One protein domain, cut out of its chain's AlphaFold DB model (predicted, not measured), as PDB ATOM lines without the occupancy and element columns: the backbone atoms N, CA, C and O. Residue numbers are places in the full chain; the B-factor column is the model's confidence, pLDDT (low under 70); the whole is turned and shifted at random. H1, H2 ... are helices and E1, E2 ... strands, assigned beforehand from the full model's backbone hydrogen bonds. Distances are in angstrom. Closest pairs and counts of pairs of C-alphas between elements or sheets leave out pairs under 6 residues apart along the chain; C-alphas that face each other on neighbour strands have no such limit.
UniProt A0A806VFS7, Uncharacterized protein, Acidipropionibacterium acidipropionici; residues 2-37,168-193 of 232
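What this domain is: This is residues 2 to 37 and 168 to 193 of the 232 residues of an uncharacterized protein of Acidipropionibacterium acidipropionici (UniProt A0A806VFS7). A small, strongly twisted sheet of three strands makes the middle, with the short helix H1 over one face and the longer helix H3 over the opposite face. The one-turn helix H2 lies off the sheet and makes a corner with H3; residues 179 to 184, of which 182 to 184 belong to H3, stick out there. The printed part has 62 residues, with three named strands and three named helices in the order E1, H1, E2, E3, H2, H3, a mixed class of helices and strands. The sheet's order is E1, E3, E2, all antiparallel. The whole is compact, with a radius of gyration of the C-alphas of 11.1 A and spans of 31 by 26 by 15 A.

How they stand to each other: Start at E1, residues 8 to 14, an edge strand, and look beside it for its antiparallel neighbour E3, residues 168 to 174, where N 12 and O 170 are 2.7 A apart, within hydrogen-bond range. On the other side of E3 you will find E2, residues 28 to 37, the second edge strand, also antiparallel to E3, with N 31 and O 171 2.8 A apart, within hydrogen-bond range. H1, residues 18 to 24, is on the sheet at a height of 8.2 A over it; its closest C-alpha pair with E2 is Val 21 and Thr 28, 7.8 A apart. E1, H1 and E2 form a split strand-helix-strand unit, two strands running the same way with E3 between them, and its crossover is right-handed. H3, residues 182 to 190, is on the opposite face at a height of 9.8 A; the C-alphas of Ser 32 and Gln 189 are its closest pair with E2, 5.1 A apart. On the local plane H3 runs along the strands, at 9 degrees to E3. H2, residues 177 to 180, is not on the sheet and touches H3 only at the corner, with the C-alphas of Lys 178 and Tyr 185 closest at 5.4 A. In H1 every O i to N i+4 pair is within hydrogen-bond range, in H3 4 of 5 are, and H2 is too short for such a pair.

Where its parts are: Find C-alpha 8 at (9.419, 9.478, -4.243); from there E1 runs 16.0 A to C-alpha 14. H1 measures 9.8 A from C-alpha 18 to 24. E2 runs 23.3 A from C-alpha 28 to C-alpha 37 at (-0.671, 0.162, 13.143), and bends by 66 degrees at residue 34. E3 runs 19.4 A from C-alpha 168 to 174, and H2 4.9 A from 177 to 180. H3 runs 12.9 A from C-alpha 182 to C-alpha 190 at (-4.027, 4.874, -4.071).

The domain as a whole: The C-alphas of Gly 37 and Arg 180 are the two farthest apart, at 32.1 A. Residues 38 to 167 are not printed, and C-alphas 37 and 168 are 5.9 A apart across this cut. The links printed whole are tight. The mean pLDDT of the printed part is 94.6, and no printed residue is under 70.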
ATOM      1  N   GLN A   2      14.804  16.762  -1.232       73.50
ATOM      2  CA  GLN A   2      14.959  18.236  -1.189       73.50
ATOM      3  C   GLN A   2      15.841  18.824  -2.306       73.50
ATOM      4  O   GLN A   2      15.551  19.898  -2.809       73.50
ATOM      5  N   LYS A   3      16.899  18.110  -2.711       79.56
ATOM      6  CA  LYS A   3      17.808  18.532  -3.791       79.56
ATOM      7  C   LYS A   3      17.303  18.213  -5.205       79.56
ATOM      8  O   LYS A   3      17.960  18.562  -6.171       79.56
ATOM      9  N   GLY A   4      16.158  17.539  -5.330       78.25
ATOM     10  CA  GLY A   4      15.603  17.106  -6.613       78.25
ATOM     11  C   GLY A   4      16.096  15.755  -7.138       78.25
ATOM     12  O   GLY A   4      15.484  15.235  -8.057       78.25
ATOM     13  N   ASP A   5      17.095  15.130  -6.507       87.12
ATOM     14  CA  ASP A   5      17.661  13.843  -6.967       87.12
ATOM     15  C   ASP A   5      16.735  12.624  -6.778       87.12
ATOM     16  O   ASP A   5      17.012  11.536  -7.271       87.12
ATOM     17  N   ILE A   6      15.665  12.773  -5.987       90.94
ATOM     18  CA  ILE A   6      14.716  11.699  -5.657       90.94
ATOM     19  C   ILE A   6      13.311  12.296  -5.668       90.94
ATOM     20  O   ILE A   6      13.070  13.282  -4.965       90.94
ATOM     21  N   ASP A   7      12.396  11.665  -6.400       93.81
ATOM     22  CA  ASP A   7      11.009  12.117  -6.553       93.81
ATOM     23  C   ASP A   7      10.047  11.512  -5.527       93.81
ATOM     24  O   ASP A   7       9.106  12.185  -5.098       93.81
ATOM     25  N   VAL A   8      10.294  10.265  -5.119       96.38
ATOM     26  CA  VAL A   8       9.419   9.478  -4.243       96.38
ATOM     27  C   VAL A   8      10.246   8.746  -3.193       96.38
ATOM     28  O   VAL A   8      11.293   8.180  -3.494       96.38
ATOM     29  N   MET A   9       9.747   8.736  -1.962       95.12
ATOM     30  CA  MET A   9      10.199   7.886  -0.870       95.12
ATOM     31  C   MET A   9       9.028   6.968  -0.491       95.12
ATOM     32  O   MET A   9       8.052   7.461   0.073       95.12
ATOM     33  N   PRO A  10       9.074   5.668  -0.830       90.69
ATOM     34  CA  PRO A  10       7.923   4.771  -0.680       90.69
ATOM     35  C   PRO A  10       7.563   4.481   0.784       90.69
ATOM     36  O   PRO A  10       6.429   4.098   1.068       90.69
ATOM     37  N   GLU A  11       8.502   4.709   1.705       93.19
ATOM     38  CA  GLU A  11       8.286   4.558   3.140       93.19
ATOM     39  C   GLU A  11       8.860   5.739   3.925       93.19
ATOM     40  O   GLU A  11      10.071   5.923   4.059       93.19
ATOM     41  N   VAL A  12       7.951   6.538   4.471       96.69
ATOM     42  CA  VAL A  12       8.197   7.531   5.510       96.69
ATOM     43  C   VAL A  12       7.544   7.026   6.790       96.69
ATOM     44  O   VAL A  12       6.318   7.013   6.905       96.69
ATOM     45  N   ASN A  13       8.356   6.585   7.744       96.25
ATOM     46  CA  ASN A  13       7.908   5.939   8.972       96.25
ATOM     47  C   ASN A  13       7.587   6.977  10.048       96.25
ATOM     48  O   ASN A  13       8.485   7.535  10.683       96.25
ATOM     49  N   LEU A  14       6.301   7.237  10.274       95.75
ATOM     50  CA  LEU A  14       5.835   8.169  11.299       95.75
ATOM     51  C   LEU A  14       5.362   7.441  12.559       95.75
ATOM     52  O   LEU A  14       4.770   6.370  12.438       95.75
ATOM     53  N   PRO A  15       5.587   8.021  13.756       93.81
ATOM     54  CA  PRO A  15       6.138   9.367  13.990       93.81
ATOM     55  C   PRO A  15       7.675   9.448  13.999       93.81
ATOM     56  O   PRO A  15       8.228  10.537  14.124       93.81
ATOM     57  N   ASN A  16       8.380   8.327  13.835       94.06
ATOM     58  CA  ASN A  16       9.840   8.244  13.983       94.06
ATOM     59  C   ASN A  16      10.604   9.244  13.093       94.06
ATOM     60  O   ASN A  16      11.625   9.791  13.503       94.06
ATOM     61  N   GLN A  17      10.105   9.505  11.885       94.94
ATOM     62  CA  GLN A  17      10.710  10.403  10.902       94.94
ATOM     63  C   GLN A  17      10.042  11.787  10.829       94.94
ATOM     64  O   GLN A  17      10.352  12.558   9.919       94.94
ATOM     65  N   GLN A  18       9.177  12.141  11.789       94.19
ATOM     66  CA  GLN A  18       8.491  13.440  11.821       94.19
ATOM     67  C   GLN A  18       9.451  14.638  11.685       94.19
ATOM     68  O   GLN A  18       9.186  15.492  10.839       94.19
ATOM     69  N   PRO A  19      10.617  14.685  12.371       92.94
ATOM     70  CA  PRO A  19      11.546  15.808  12.217       92.94
ATOM     71  C   PRO A  19      12.048  16.003  10.776       92.94
ATOM     72  O   PRO A  19      12.310  17.127  10.346       92.94
ATOM     73  N   PHE A  20      12.180  14.917  10.006       93.69
ATOM     74  CA  PHE A  20      12.603  14.984   8.606       93.69
ATOM     75  C   PHE A  20      11.472  15.464   7.696       93.69
ATOM     76  O   PHE A  20      11.724  16.256   6.786       93.69
ATOM     77  N   VAL A  21      10.234  15.034   7.967       95.19
ATOM     78  CA  VAL A  21       9.035  15.533   7.278       95.19
ATOM     79  C   VAL A  21       8.879  17.030   7.510       95.19
ATOM     80  O   VAL A  21       8.756  17.785   6.547       95.19
ATOM     81  N   ASP A  22       8.984  17.483   8.758       95.25
ATOM     82  CA  ASP A  22       8.841  18.897   9.110       95.25
ATOM     83  C   ASP A  22       9.895  19.766   8.422       95.25
ATOM     84  O   ASP A  22       9.576  20.840   7.905       95.25
ATOM     85  N   LYS A  23      11.139  19.277   8.343       94.81
ATOM     86  CA  LYS A  23      12.231  19.949   7.630       94.81
ATOM     87  C   LYS A  23      12.017  19.986   6.114       94.81
ATOM     88  O   LYS A  23      12.505  20.899   5.457       94.81
ATOM     89  N   ALA A  24      11.334  18.998   5.535       94.38
ATOM     90  CA  ALA A  24      11.136  18.863   4.090       94.38
ATOM     91  C   ALA A  24       9.763  19.339   3.587       94.38
ATOM     92  O   ALA A  24       9.501  19.259   2.383       94.38
ATOM     93  N   LYS A  25       8.892  19.842   4.469       94.81
ATOM     94  CA  LYS A  25       7.489  20.158   4.153       94.81
ATOM     95  C   LYS A  25       7.286  21.272   3.124       94.81
ATOM     96  O   LYS A  25       6.182  21.398   2.596       94.81
ATOM     97  N   SER A  26       8.297  22.101   2.839       95.12
ATOM     98  CA  SER A  26       8.214  23.088   1.749       95.12
ATOM     99  C   SER A  26       8.218  22.397   0.384       95.12
ATOM    100  O   SER A  26       7.362  22.707  -0.440       95.12
ATOM    101  N   GLU A  27       9.073  21.385   0.211       95.00
ATOM    102  CA  GLU A  27       9.344  20.710  -1.070       95.00
ATOM    103  C   GLU A  27       8.574  19.404  -1.272       95.00
ATOM    104  O   GLU A  27       8.391  18.945  -2.400       95.00
ATOM    105  N   THR A  28       8.162  18.762  -0.180       96.25
ATOM    106  CA  THR A  28       7.601  17.406  -0.197       96.25
ATOM    107  C   THR A  28       6.255  17.338   0.512       96.25
ATOM    108  O   THR A  28       5.889  18.223   1.288       96.25
ATOM    109  N   SER A  29       5.503  16.283   0.218       95.44
ATOM    110  CA  SER A  29       4.219  15.960   0.834       95.44
ATOM    111  C   SER A  29       4.112  14.459   1.083       95.44
ATOM    112  O   SER A  29       4.703  13.672   0.345       95.44
ATOM    113  N   LEU A  30       3.347  14.074   2.103       97.50
ATOM    114  CA  LEU A  30       2.898  12.695   2.276       97.50
ATOM    115  C   LEU A  30       1.669  12.486   1.390       97.50
ATOM    116  O   LEU A  30       0.722  13.266   1.460       97.50
ATOM    117  N   VAL A  31       1.715  11.473   0.535       97.00
ATOM    118  CA  VAL A  31       0.755  11.243  -0.550       97.00
ATOM    119  C   VAL A  31      -0.310  10.231  -0.142       97.00
ATOM    120  O   VAL A  31      -1.495  10.448  -0.379       97.00
ATOM    121  N   SER A  32       0.107   9.137   0.488       96.62
ATOM    122  CA  SER A  32      -0.766   8.044   0.915       96.62
ATOM    123  C   SER A  32      -0.148   7.300   2.093       96.62
ATOM    124  O   SER A  32       1.039   7.450   2.390       96.62
ATOM    125  N   LYS A  33      -0.970   6.515   2.796       96.56
ATOM    126  CA  LYS A  33      -0.516   5.606   3.850       96.56
ATOM    127  C   LYS A  33      -0.291   4.223   3.241       96.56
ATOM    128  O   LYS A  33      -1.257   3.576   2.839       96.56
ATOM    129  N   THR A  34       0.958   3.766   3.232       95.50
ATOM    130  CA  THR A  34       1.340   2.435   2.744       95.50
ATOM    131  C   THR A  34       0.752   1.353   3.638       95.50
ATOM    132  O   THR A  34       0.027   0.500   3.149       95.50
ATOM    133  N   TYR A  35       0.986   1.447   4.949       95.69
ATOM    134  CA  TYR A  35       0.371   0.619   5.990       95.69
ATOM    135  C   TYR A  35       0.314   1.398   7.308       95.69
ATOM    136  O   TYR A  35       0.995   2.413   7.485       95.69
ATOM    137  N   GLY A  36      -0.490   0.930   8.262       94.75
ATOM    138  CA  GLY A  36      -0.568   1.533   9.589       94.75
ATOM    139  C   GLY A  36      -0.732   0.516  10.706       94.75
ATOM    140  O   GLY A  36      -1.063  -0.638  10.458       94.75
ATOM    141  N   GLY A  37      -0.506   0.976  11.936       92.81
ATOM    142  CA  GLY A  37      -0.671   0.162  13.143       92.81
ATOM    143  C   GLY A  37       0.481  -0.804  13.417       92.81
ATOM    144  O   GLY A  37       0.329  -1.703  14.237       92.81
ATOM    145  N   SER A 168       3.298   4.086  11.310       96.56
ATOM    146  CA  SER A 168       2.683   3.927   9.993       96.56
ATOM    147  C   SER A 168       3.680   4.374   8.932       96.56
ATOM    148  O   SER A 168       4.355   5.390   9.125       96.56
ATOM    149  N   ALA A 169       3.750   3.641   7.825       97.44
ATOM    150  CA  ALA A 169       4.527   4.047   6.664       97.44
ATOM    151  C   ALA A 169       3.652   4.854   5.706       97.44
ATOM    152  O   ALA A 169       2.489   4.522   5.463       97.44
ATOM    153  N   TYR A 170       4.228   5.910   5.152       98.00
ATOM    154  CA  TYR A 170       3.588   6.773   4.167       98.00
ATOM    155  C   TYR A 170       4.450   6.886   2.918       98.00
ATOM    156  O   TYR A 170       5.673   6.900   3.012       98.00
ATOM    157  N   VAL A 171       3.824   7.073   1.764       97.81
ATOM    158  CA  VAL A 171       4.541   7.489   0.561       97.81
ATOM    159  C   VAL A 171       4.815   8.985   0.659       97.81
ATOM    160  O   VAL A 171       3.888   9.788   0.730       97.81
ATOM    161  N   GLY A 172       6.083   9.379   0.653       97.19
ATOM    162  CA  GLY A 172       6.508  10.763   0.485       97.19
ATOM    163  C   GLY A 172       6.798  11.056  -0.982       97.19
ATOM    164  O   GLY A 172       7.420  10.243  -1.659       97.19
ATOM    165  N   ALA A 173       6.397  12.219  -1.483       97.44
ATOM    166  CA  ALA A 173       6.757  12.665  -2.826       97.44
ATOM    167  C   ALA A 173       7.094  14.152  -2.855       97.44
ATOM    168  O   ALA A 173       6.617  14.931  -2.020       97.44
ATOM    169  N   ARG A 174       7.890  14.565  -3.846       96.75
ATOM    170  CA  ARG A 174       8.022  15.985  -4.180       96.75
ATOM    171  C   ARG A 174       6.673  16.556  -4.608       96.75
ATOM    172  O   ARG A 174       5.895  15.886  -5.283       96.75
ATOM    173  N   LYS A 175       6.403  17.805  -4.225       95.56
ATOM    174  CA  LYS A 175       5.132  18.465  -4.553       95.56
ATOM    175  C   LYS A 175       4.930  18.643  -6.056       95.56
ATOM    176  O   LYS A 175       3.819  18.439  -6.519       95.56
ATOM    177  N   ASP A 176       6.008  18.930  -6.790       95.69
ATOM    178  CA  ASP A 176       6.002  19.134  -8.246       95.69
ATOM    179  C   ASP A 176       5.768  17.845  -9.065       95.69
ATOM    180  O   ASP A 176       5.635  17.881 -10.291       95.69
ATOM    181  N   LEU A 177       5.744  16.678  -8.405       96.44
ATOM    182  CA  LEU A 177       5.520  15.393  -9.064       96.44
ATOM    183  C   LEU A 177       4.105  15.297  -9.642       96.44
ATOM    184  O   LEU A 177       3.902  14.632 -10.657       96.44
ATOM    185  N   LYS A 178       3.129  15.968  -9.018       95.88
ATOM    186  CA  LYS A 178       1.746  15.991  -9.498       95.88
ATOM    187  C   LYS A 178       1.651  16.637 -10.881       95.88
ATOM    188  O   LYS A 178       0.886  16.166 -11.717       95.88
ATOM    189  N   GLU A 179       2.438  17.674 -11.133       96.94
ATOM    190  CA  GLU A 179       2.488  18.386 -12.407       96.94
ATOM    191  C   GLU A 179       3.365  17.646 -13.424       96.94
ATOM    192  O   GLU A 179       2.971  17.501 -14.580       96.94
ATOM    193  N   ARG A 180       4.530  17.131 -13.001       96.69
ATOM    194  CA  ARG A 180       5.465  16.426 -13.898       96.69
ATOM    195  C   ARG A 180       4.983  15.042 -14.333       96.69
ATOM    196  O   ARG A 180       5.267  14.626 -15.452       96.69
ATOM    197  N   ALA A 181       4.292  14.316 -13.457       96.75
ATOM    198  CA  ALA A 181       3.868  12.937 -13.689       96.75
ATOM    199  C   ALA A 181       2.482  12.652 -13.066       96.75
ATOM    200  O   ALA A 181       2.362  11.799 -12.182       96.75
ATOM    201  N   PRO A 182       1.403  13.309 -13.541       96.62
ATOM    202  CA  PRO A 182       0.085  13.271 -12.899       96.62
ATOM    203  C   PRO A 182      -0.498  11.861 -12.761       96.62
ATOM    204  O   PRO A 182      -1.092  11.539 -11.735       96.62
ATOM    205  N   LYS A 183      -0.296  10.992 -13.761       96.44
ATOM    206  CA  LYS A 183      -0.765   9.595 -13.710       96.44
ATOM    207  C   LYS A 183      -0.043   8.784 -12.634       96.44
ATOM    208  O   LYS A 183      -0.676   8.015 -11.920       96.44
ATOM    209  N   TYR A 184       1.270   8.973 -12.503       96.12
ATOM    210  CA  TYR A 184       2.052   8.290 -11.477       96.12
ATOM    211  C   TYR A 184       1.695   8.812 -10.083       96.12
ATOM    212  O   TYR A 184       1.453   8.021  -9.181       96.12
ATOM    213  N   TYR A 185       1.551  10.130  -9.922       96.81
ATOM    214  CA  TYR A 185       1.091  10.718  -8.664       96.81
ATOM    215  C   TYR A 185      -0.290  10.184  -8.249       96.81
ATOM    216  O   TYR A 185      -0.467   9.790  -7.099       96.81
ATOM    217  N   ALA A 186      -1.244  10.094  -9.185       96.50
ATOM    218  CA  ALA A 186      -2.565   9.518  -8.926       96.50
ATOM    219  C   ALA A 186      -2.491   8.048  -8.481       96.50
ATOM    220  O   ALA A 186      -3.225   7.648  -7.577       96.50
ATOM    221  N   MET A 187      -1.573   7.264  -9.054       97.06
ATOM    222  CA  MET A 187      -1.314   5.897  -8.600       97.06
ATOM    223  C   MET A 187      -0.758   5.862  -7.172       97.06
ATOM    224  O   MET A 187      -1.257   5.105  -6.339       97.06
ATOM    225  N   LEU A 188       0.207   6.725  -6.843       97.00
ATOM    226  CA  LEU A 188       0.762   6.816  -5.488       97.00
ATOM    227  C   LEU A 188      -0.298   7.189  -4.445       97.00
ATOM    228  O   LEU A 188      -0.247   6.675  -3.332       97.00
ATOM    229  N   GLN A 189      -1.287   8.020  -4.791       96.75
ATOM    230  CA  GLN A 189      -2.399   8.363  -3.890       96.75
ATOM    231  C   GLN A 189      -3.249   7.155  -3.484       96.75
ATOM    232  O   GLN A 189      -3.856   7.170  -2.415       96.75
ATOM    233  N   LYS A 190      -3.284   6.114  -4.318       96.62
ATOM    234  CA  LYS A 190      -4.027   4.874  -4.071       96.62
ATOM    235  C   LYS A 190      -3.146   3.742  -3.543       96.62
ATOM    236  O   LYS A 190      -3.675   2.718  -3.120       96.62
ATOM    237  N   PHE A 191      -1.826   3.918  -3.571       96.06
ATOM    238  CA  PHE A 191      -0.865   2.904  -3.157       96.06
ATOM    239  C   PHE A 191      -1.050   2.532  -1.683       96.06
ATOM    240  O   PHE A 191      -0.973   3.382  -0.794       96.06
ATOM    241  N   ASN A 192      -1.285   1.246  -1.436       94.75
ATOM    242  CA  ASN A 192      -1.442   0.678  -0.105       94.75
ATOM    243  C   ASN A 192      -1.130  -0.820  -0.150       94.75
ATOM    244  O   ASN A 192      -1.693  -1.529  -0.976       94.75
ATOM    245  N   ILE A 193      -0.274  -1.299   0.750       94.44
ATOM    246  CA  ILE A 193       0.031  -2.725   0.908       94.44
ATOM    247  C   ILE A 193      -0.207  -3.067   2.374       94.44
ATOM    248  O   ILE A 193       0.240  -2.338   3.255       94.44
TER     249      ILE A 193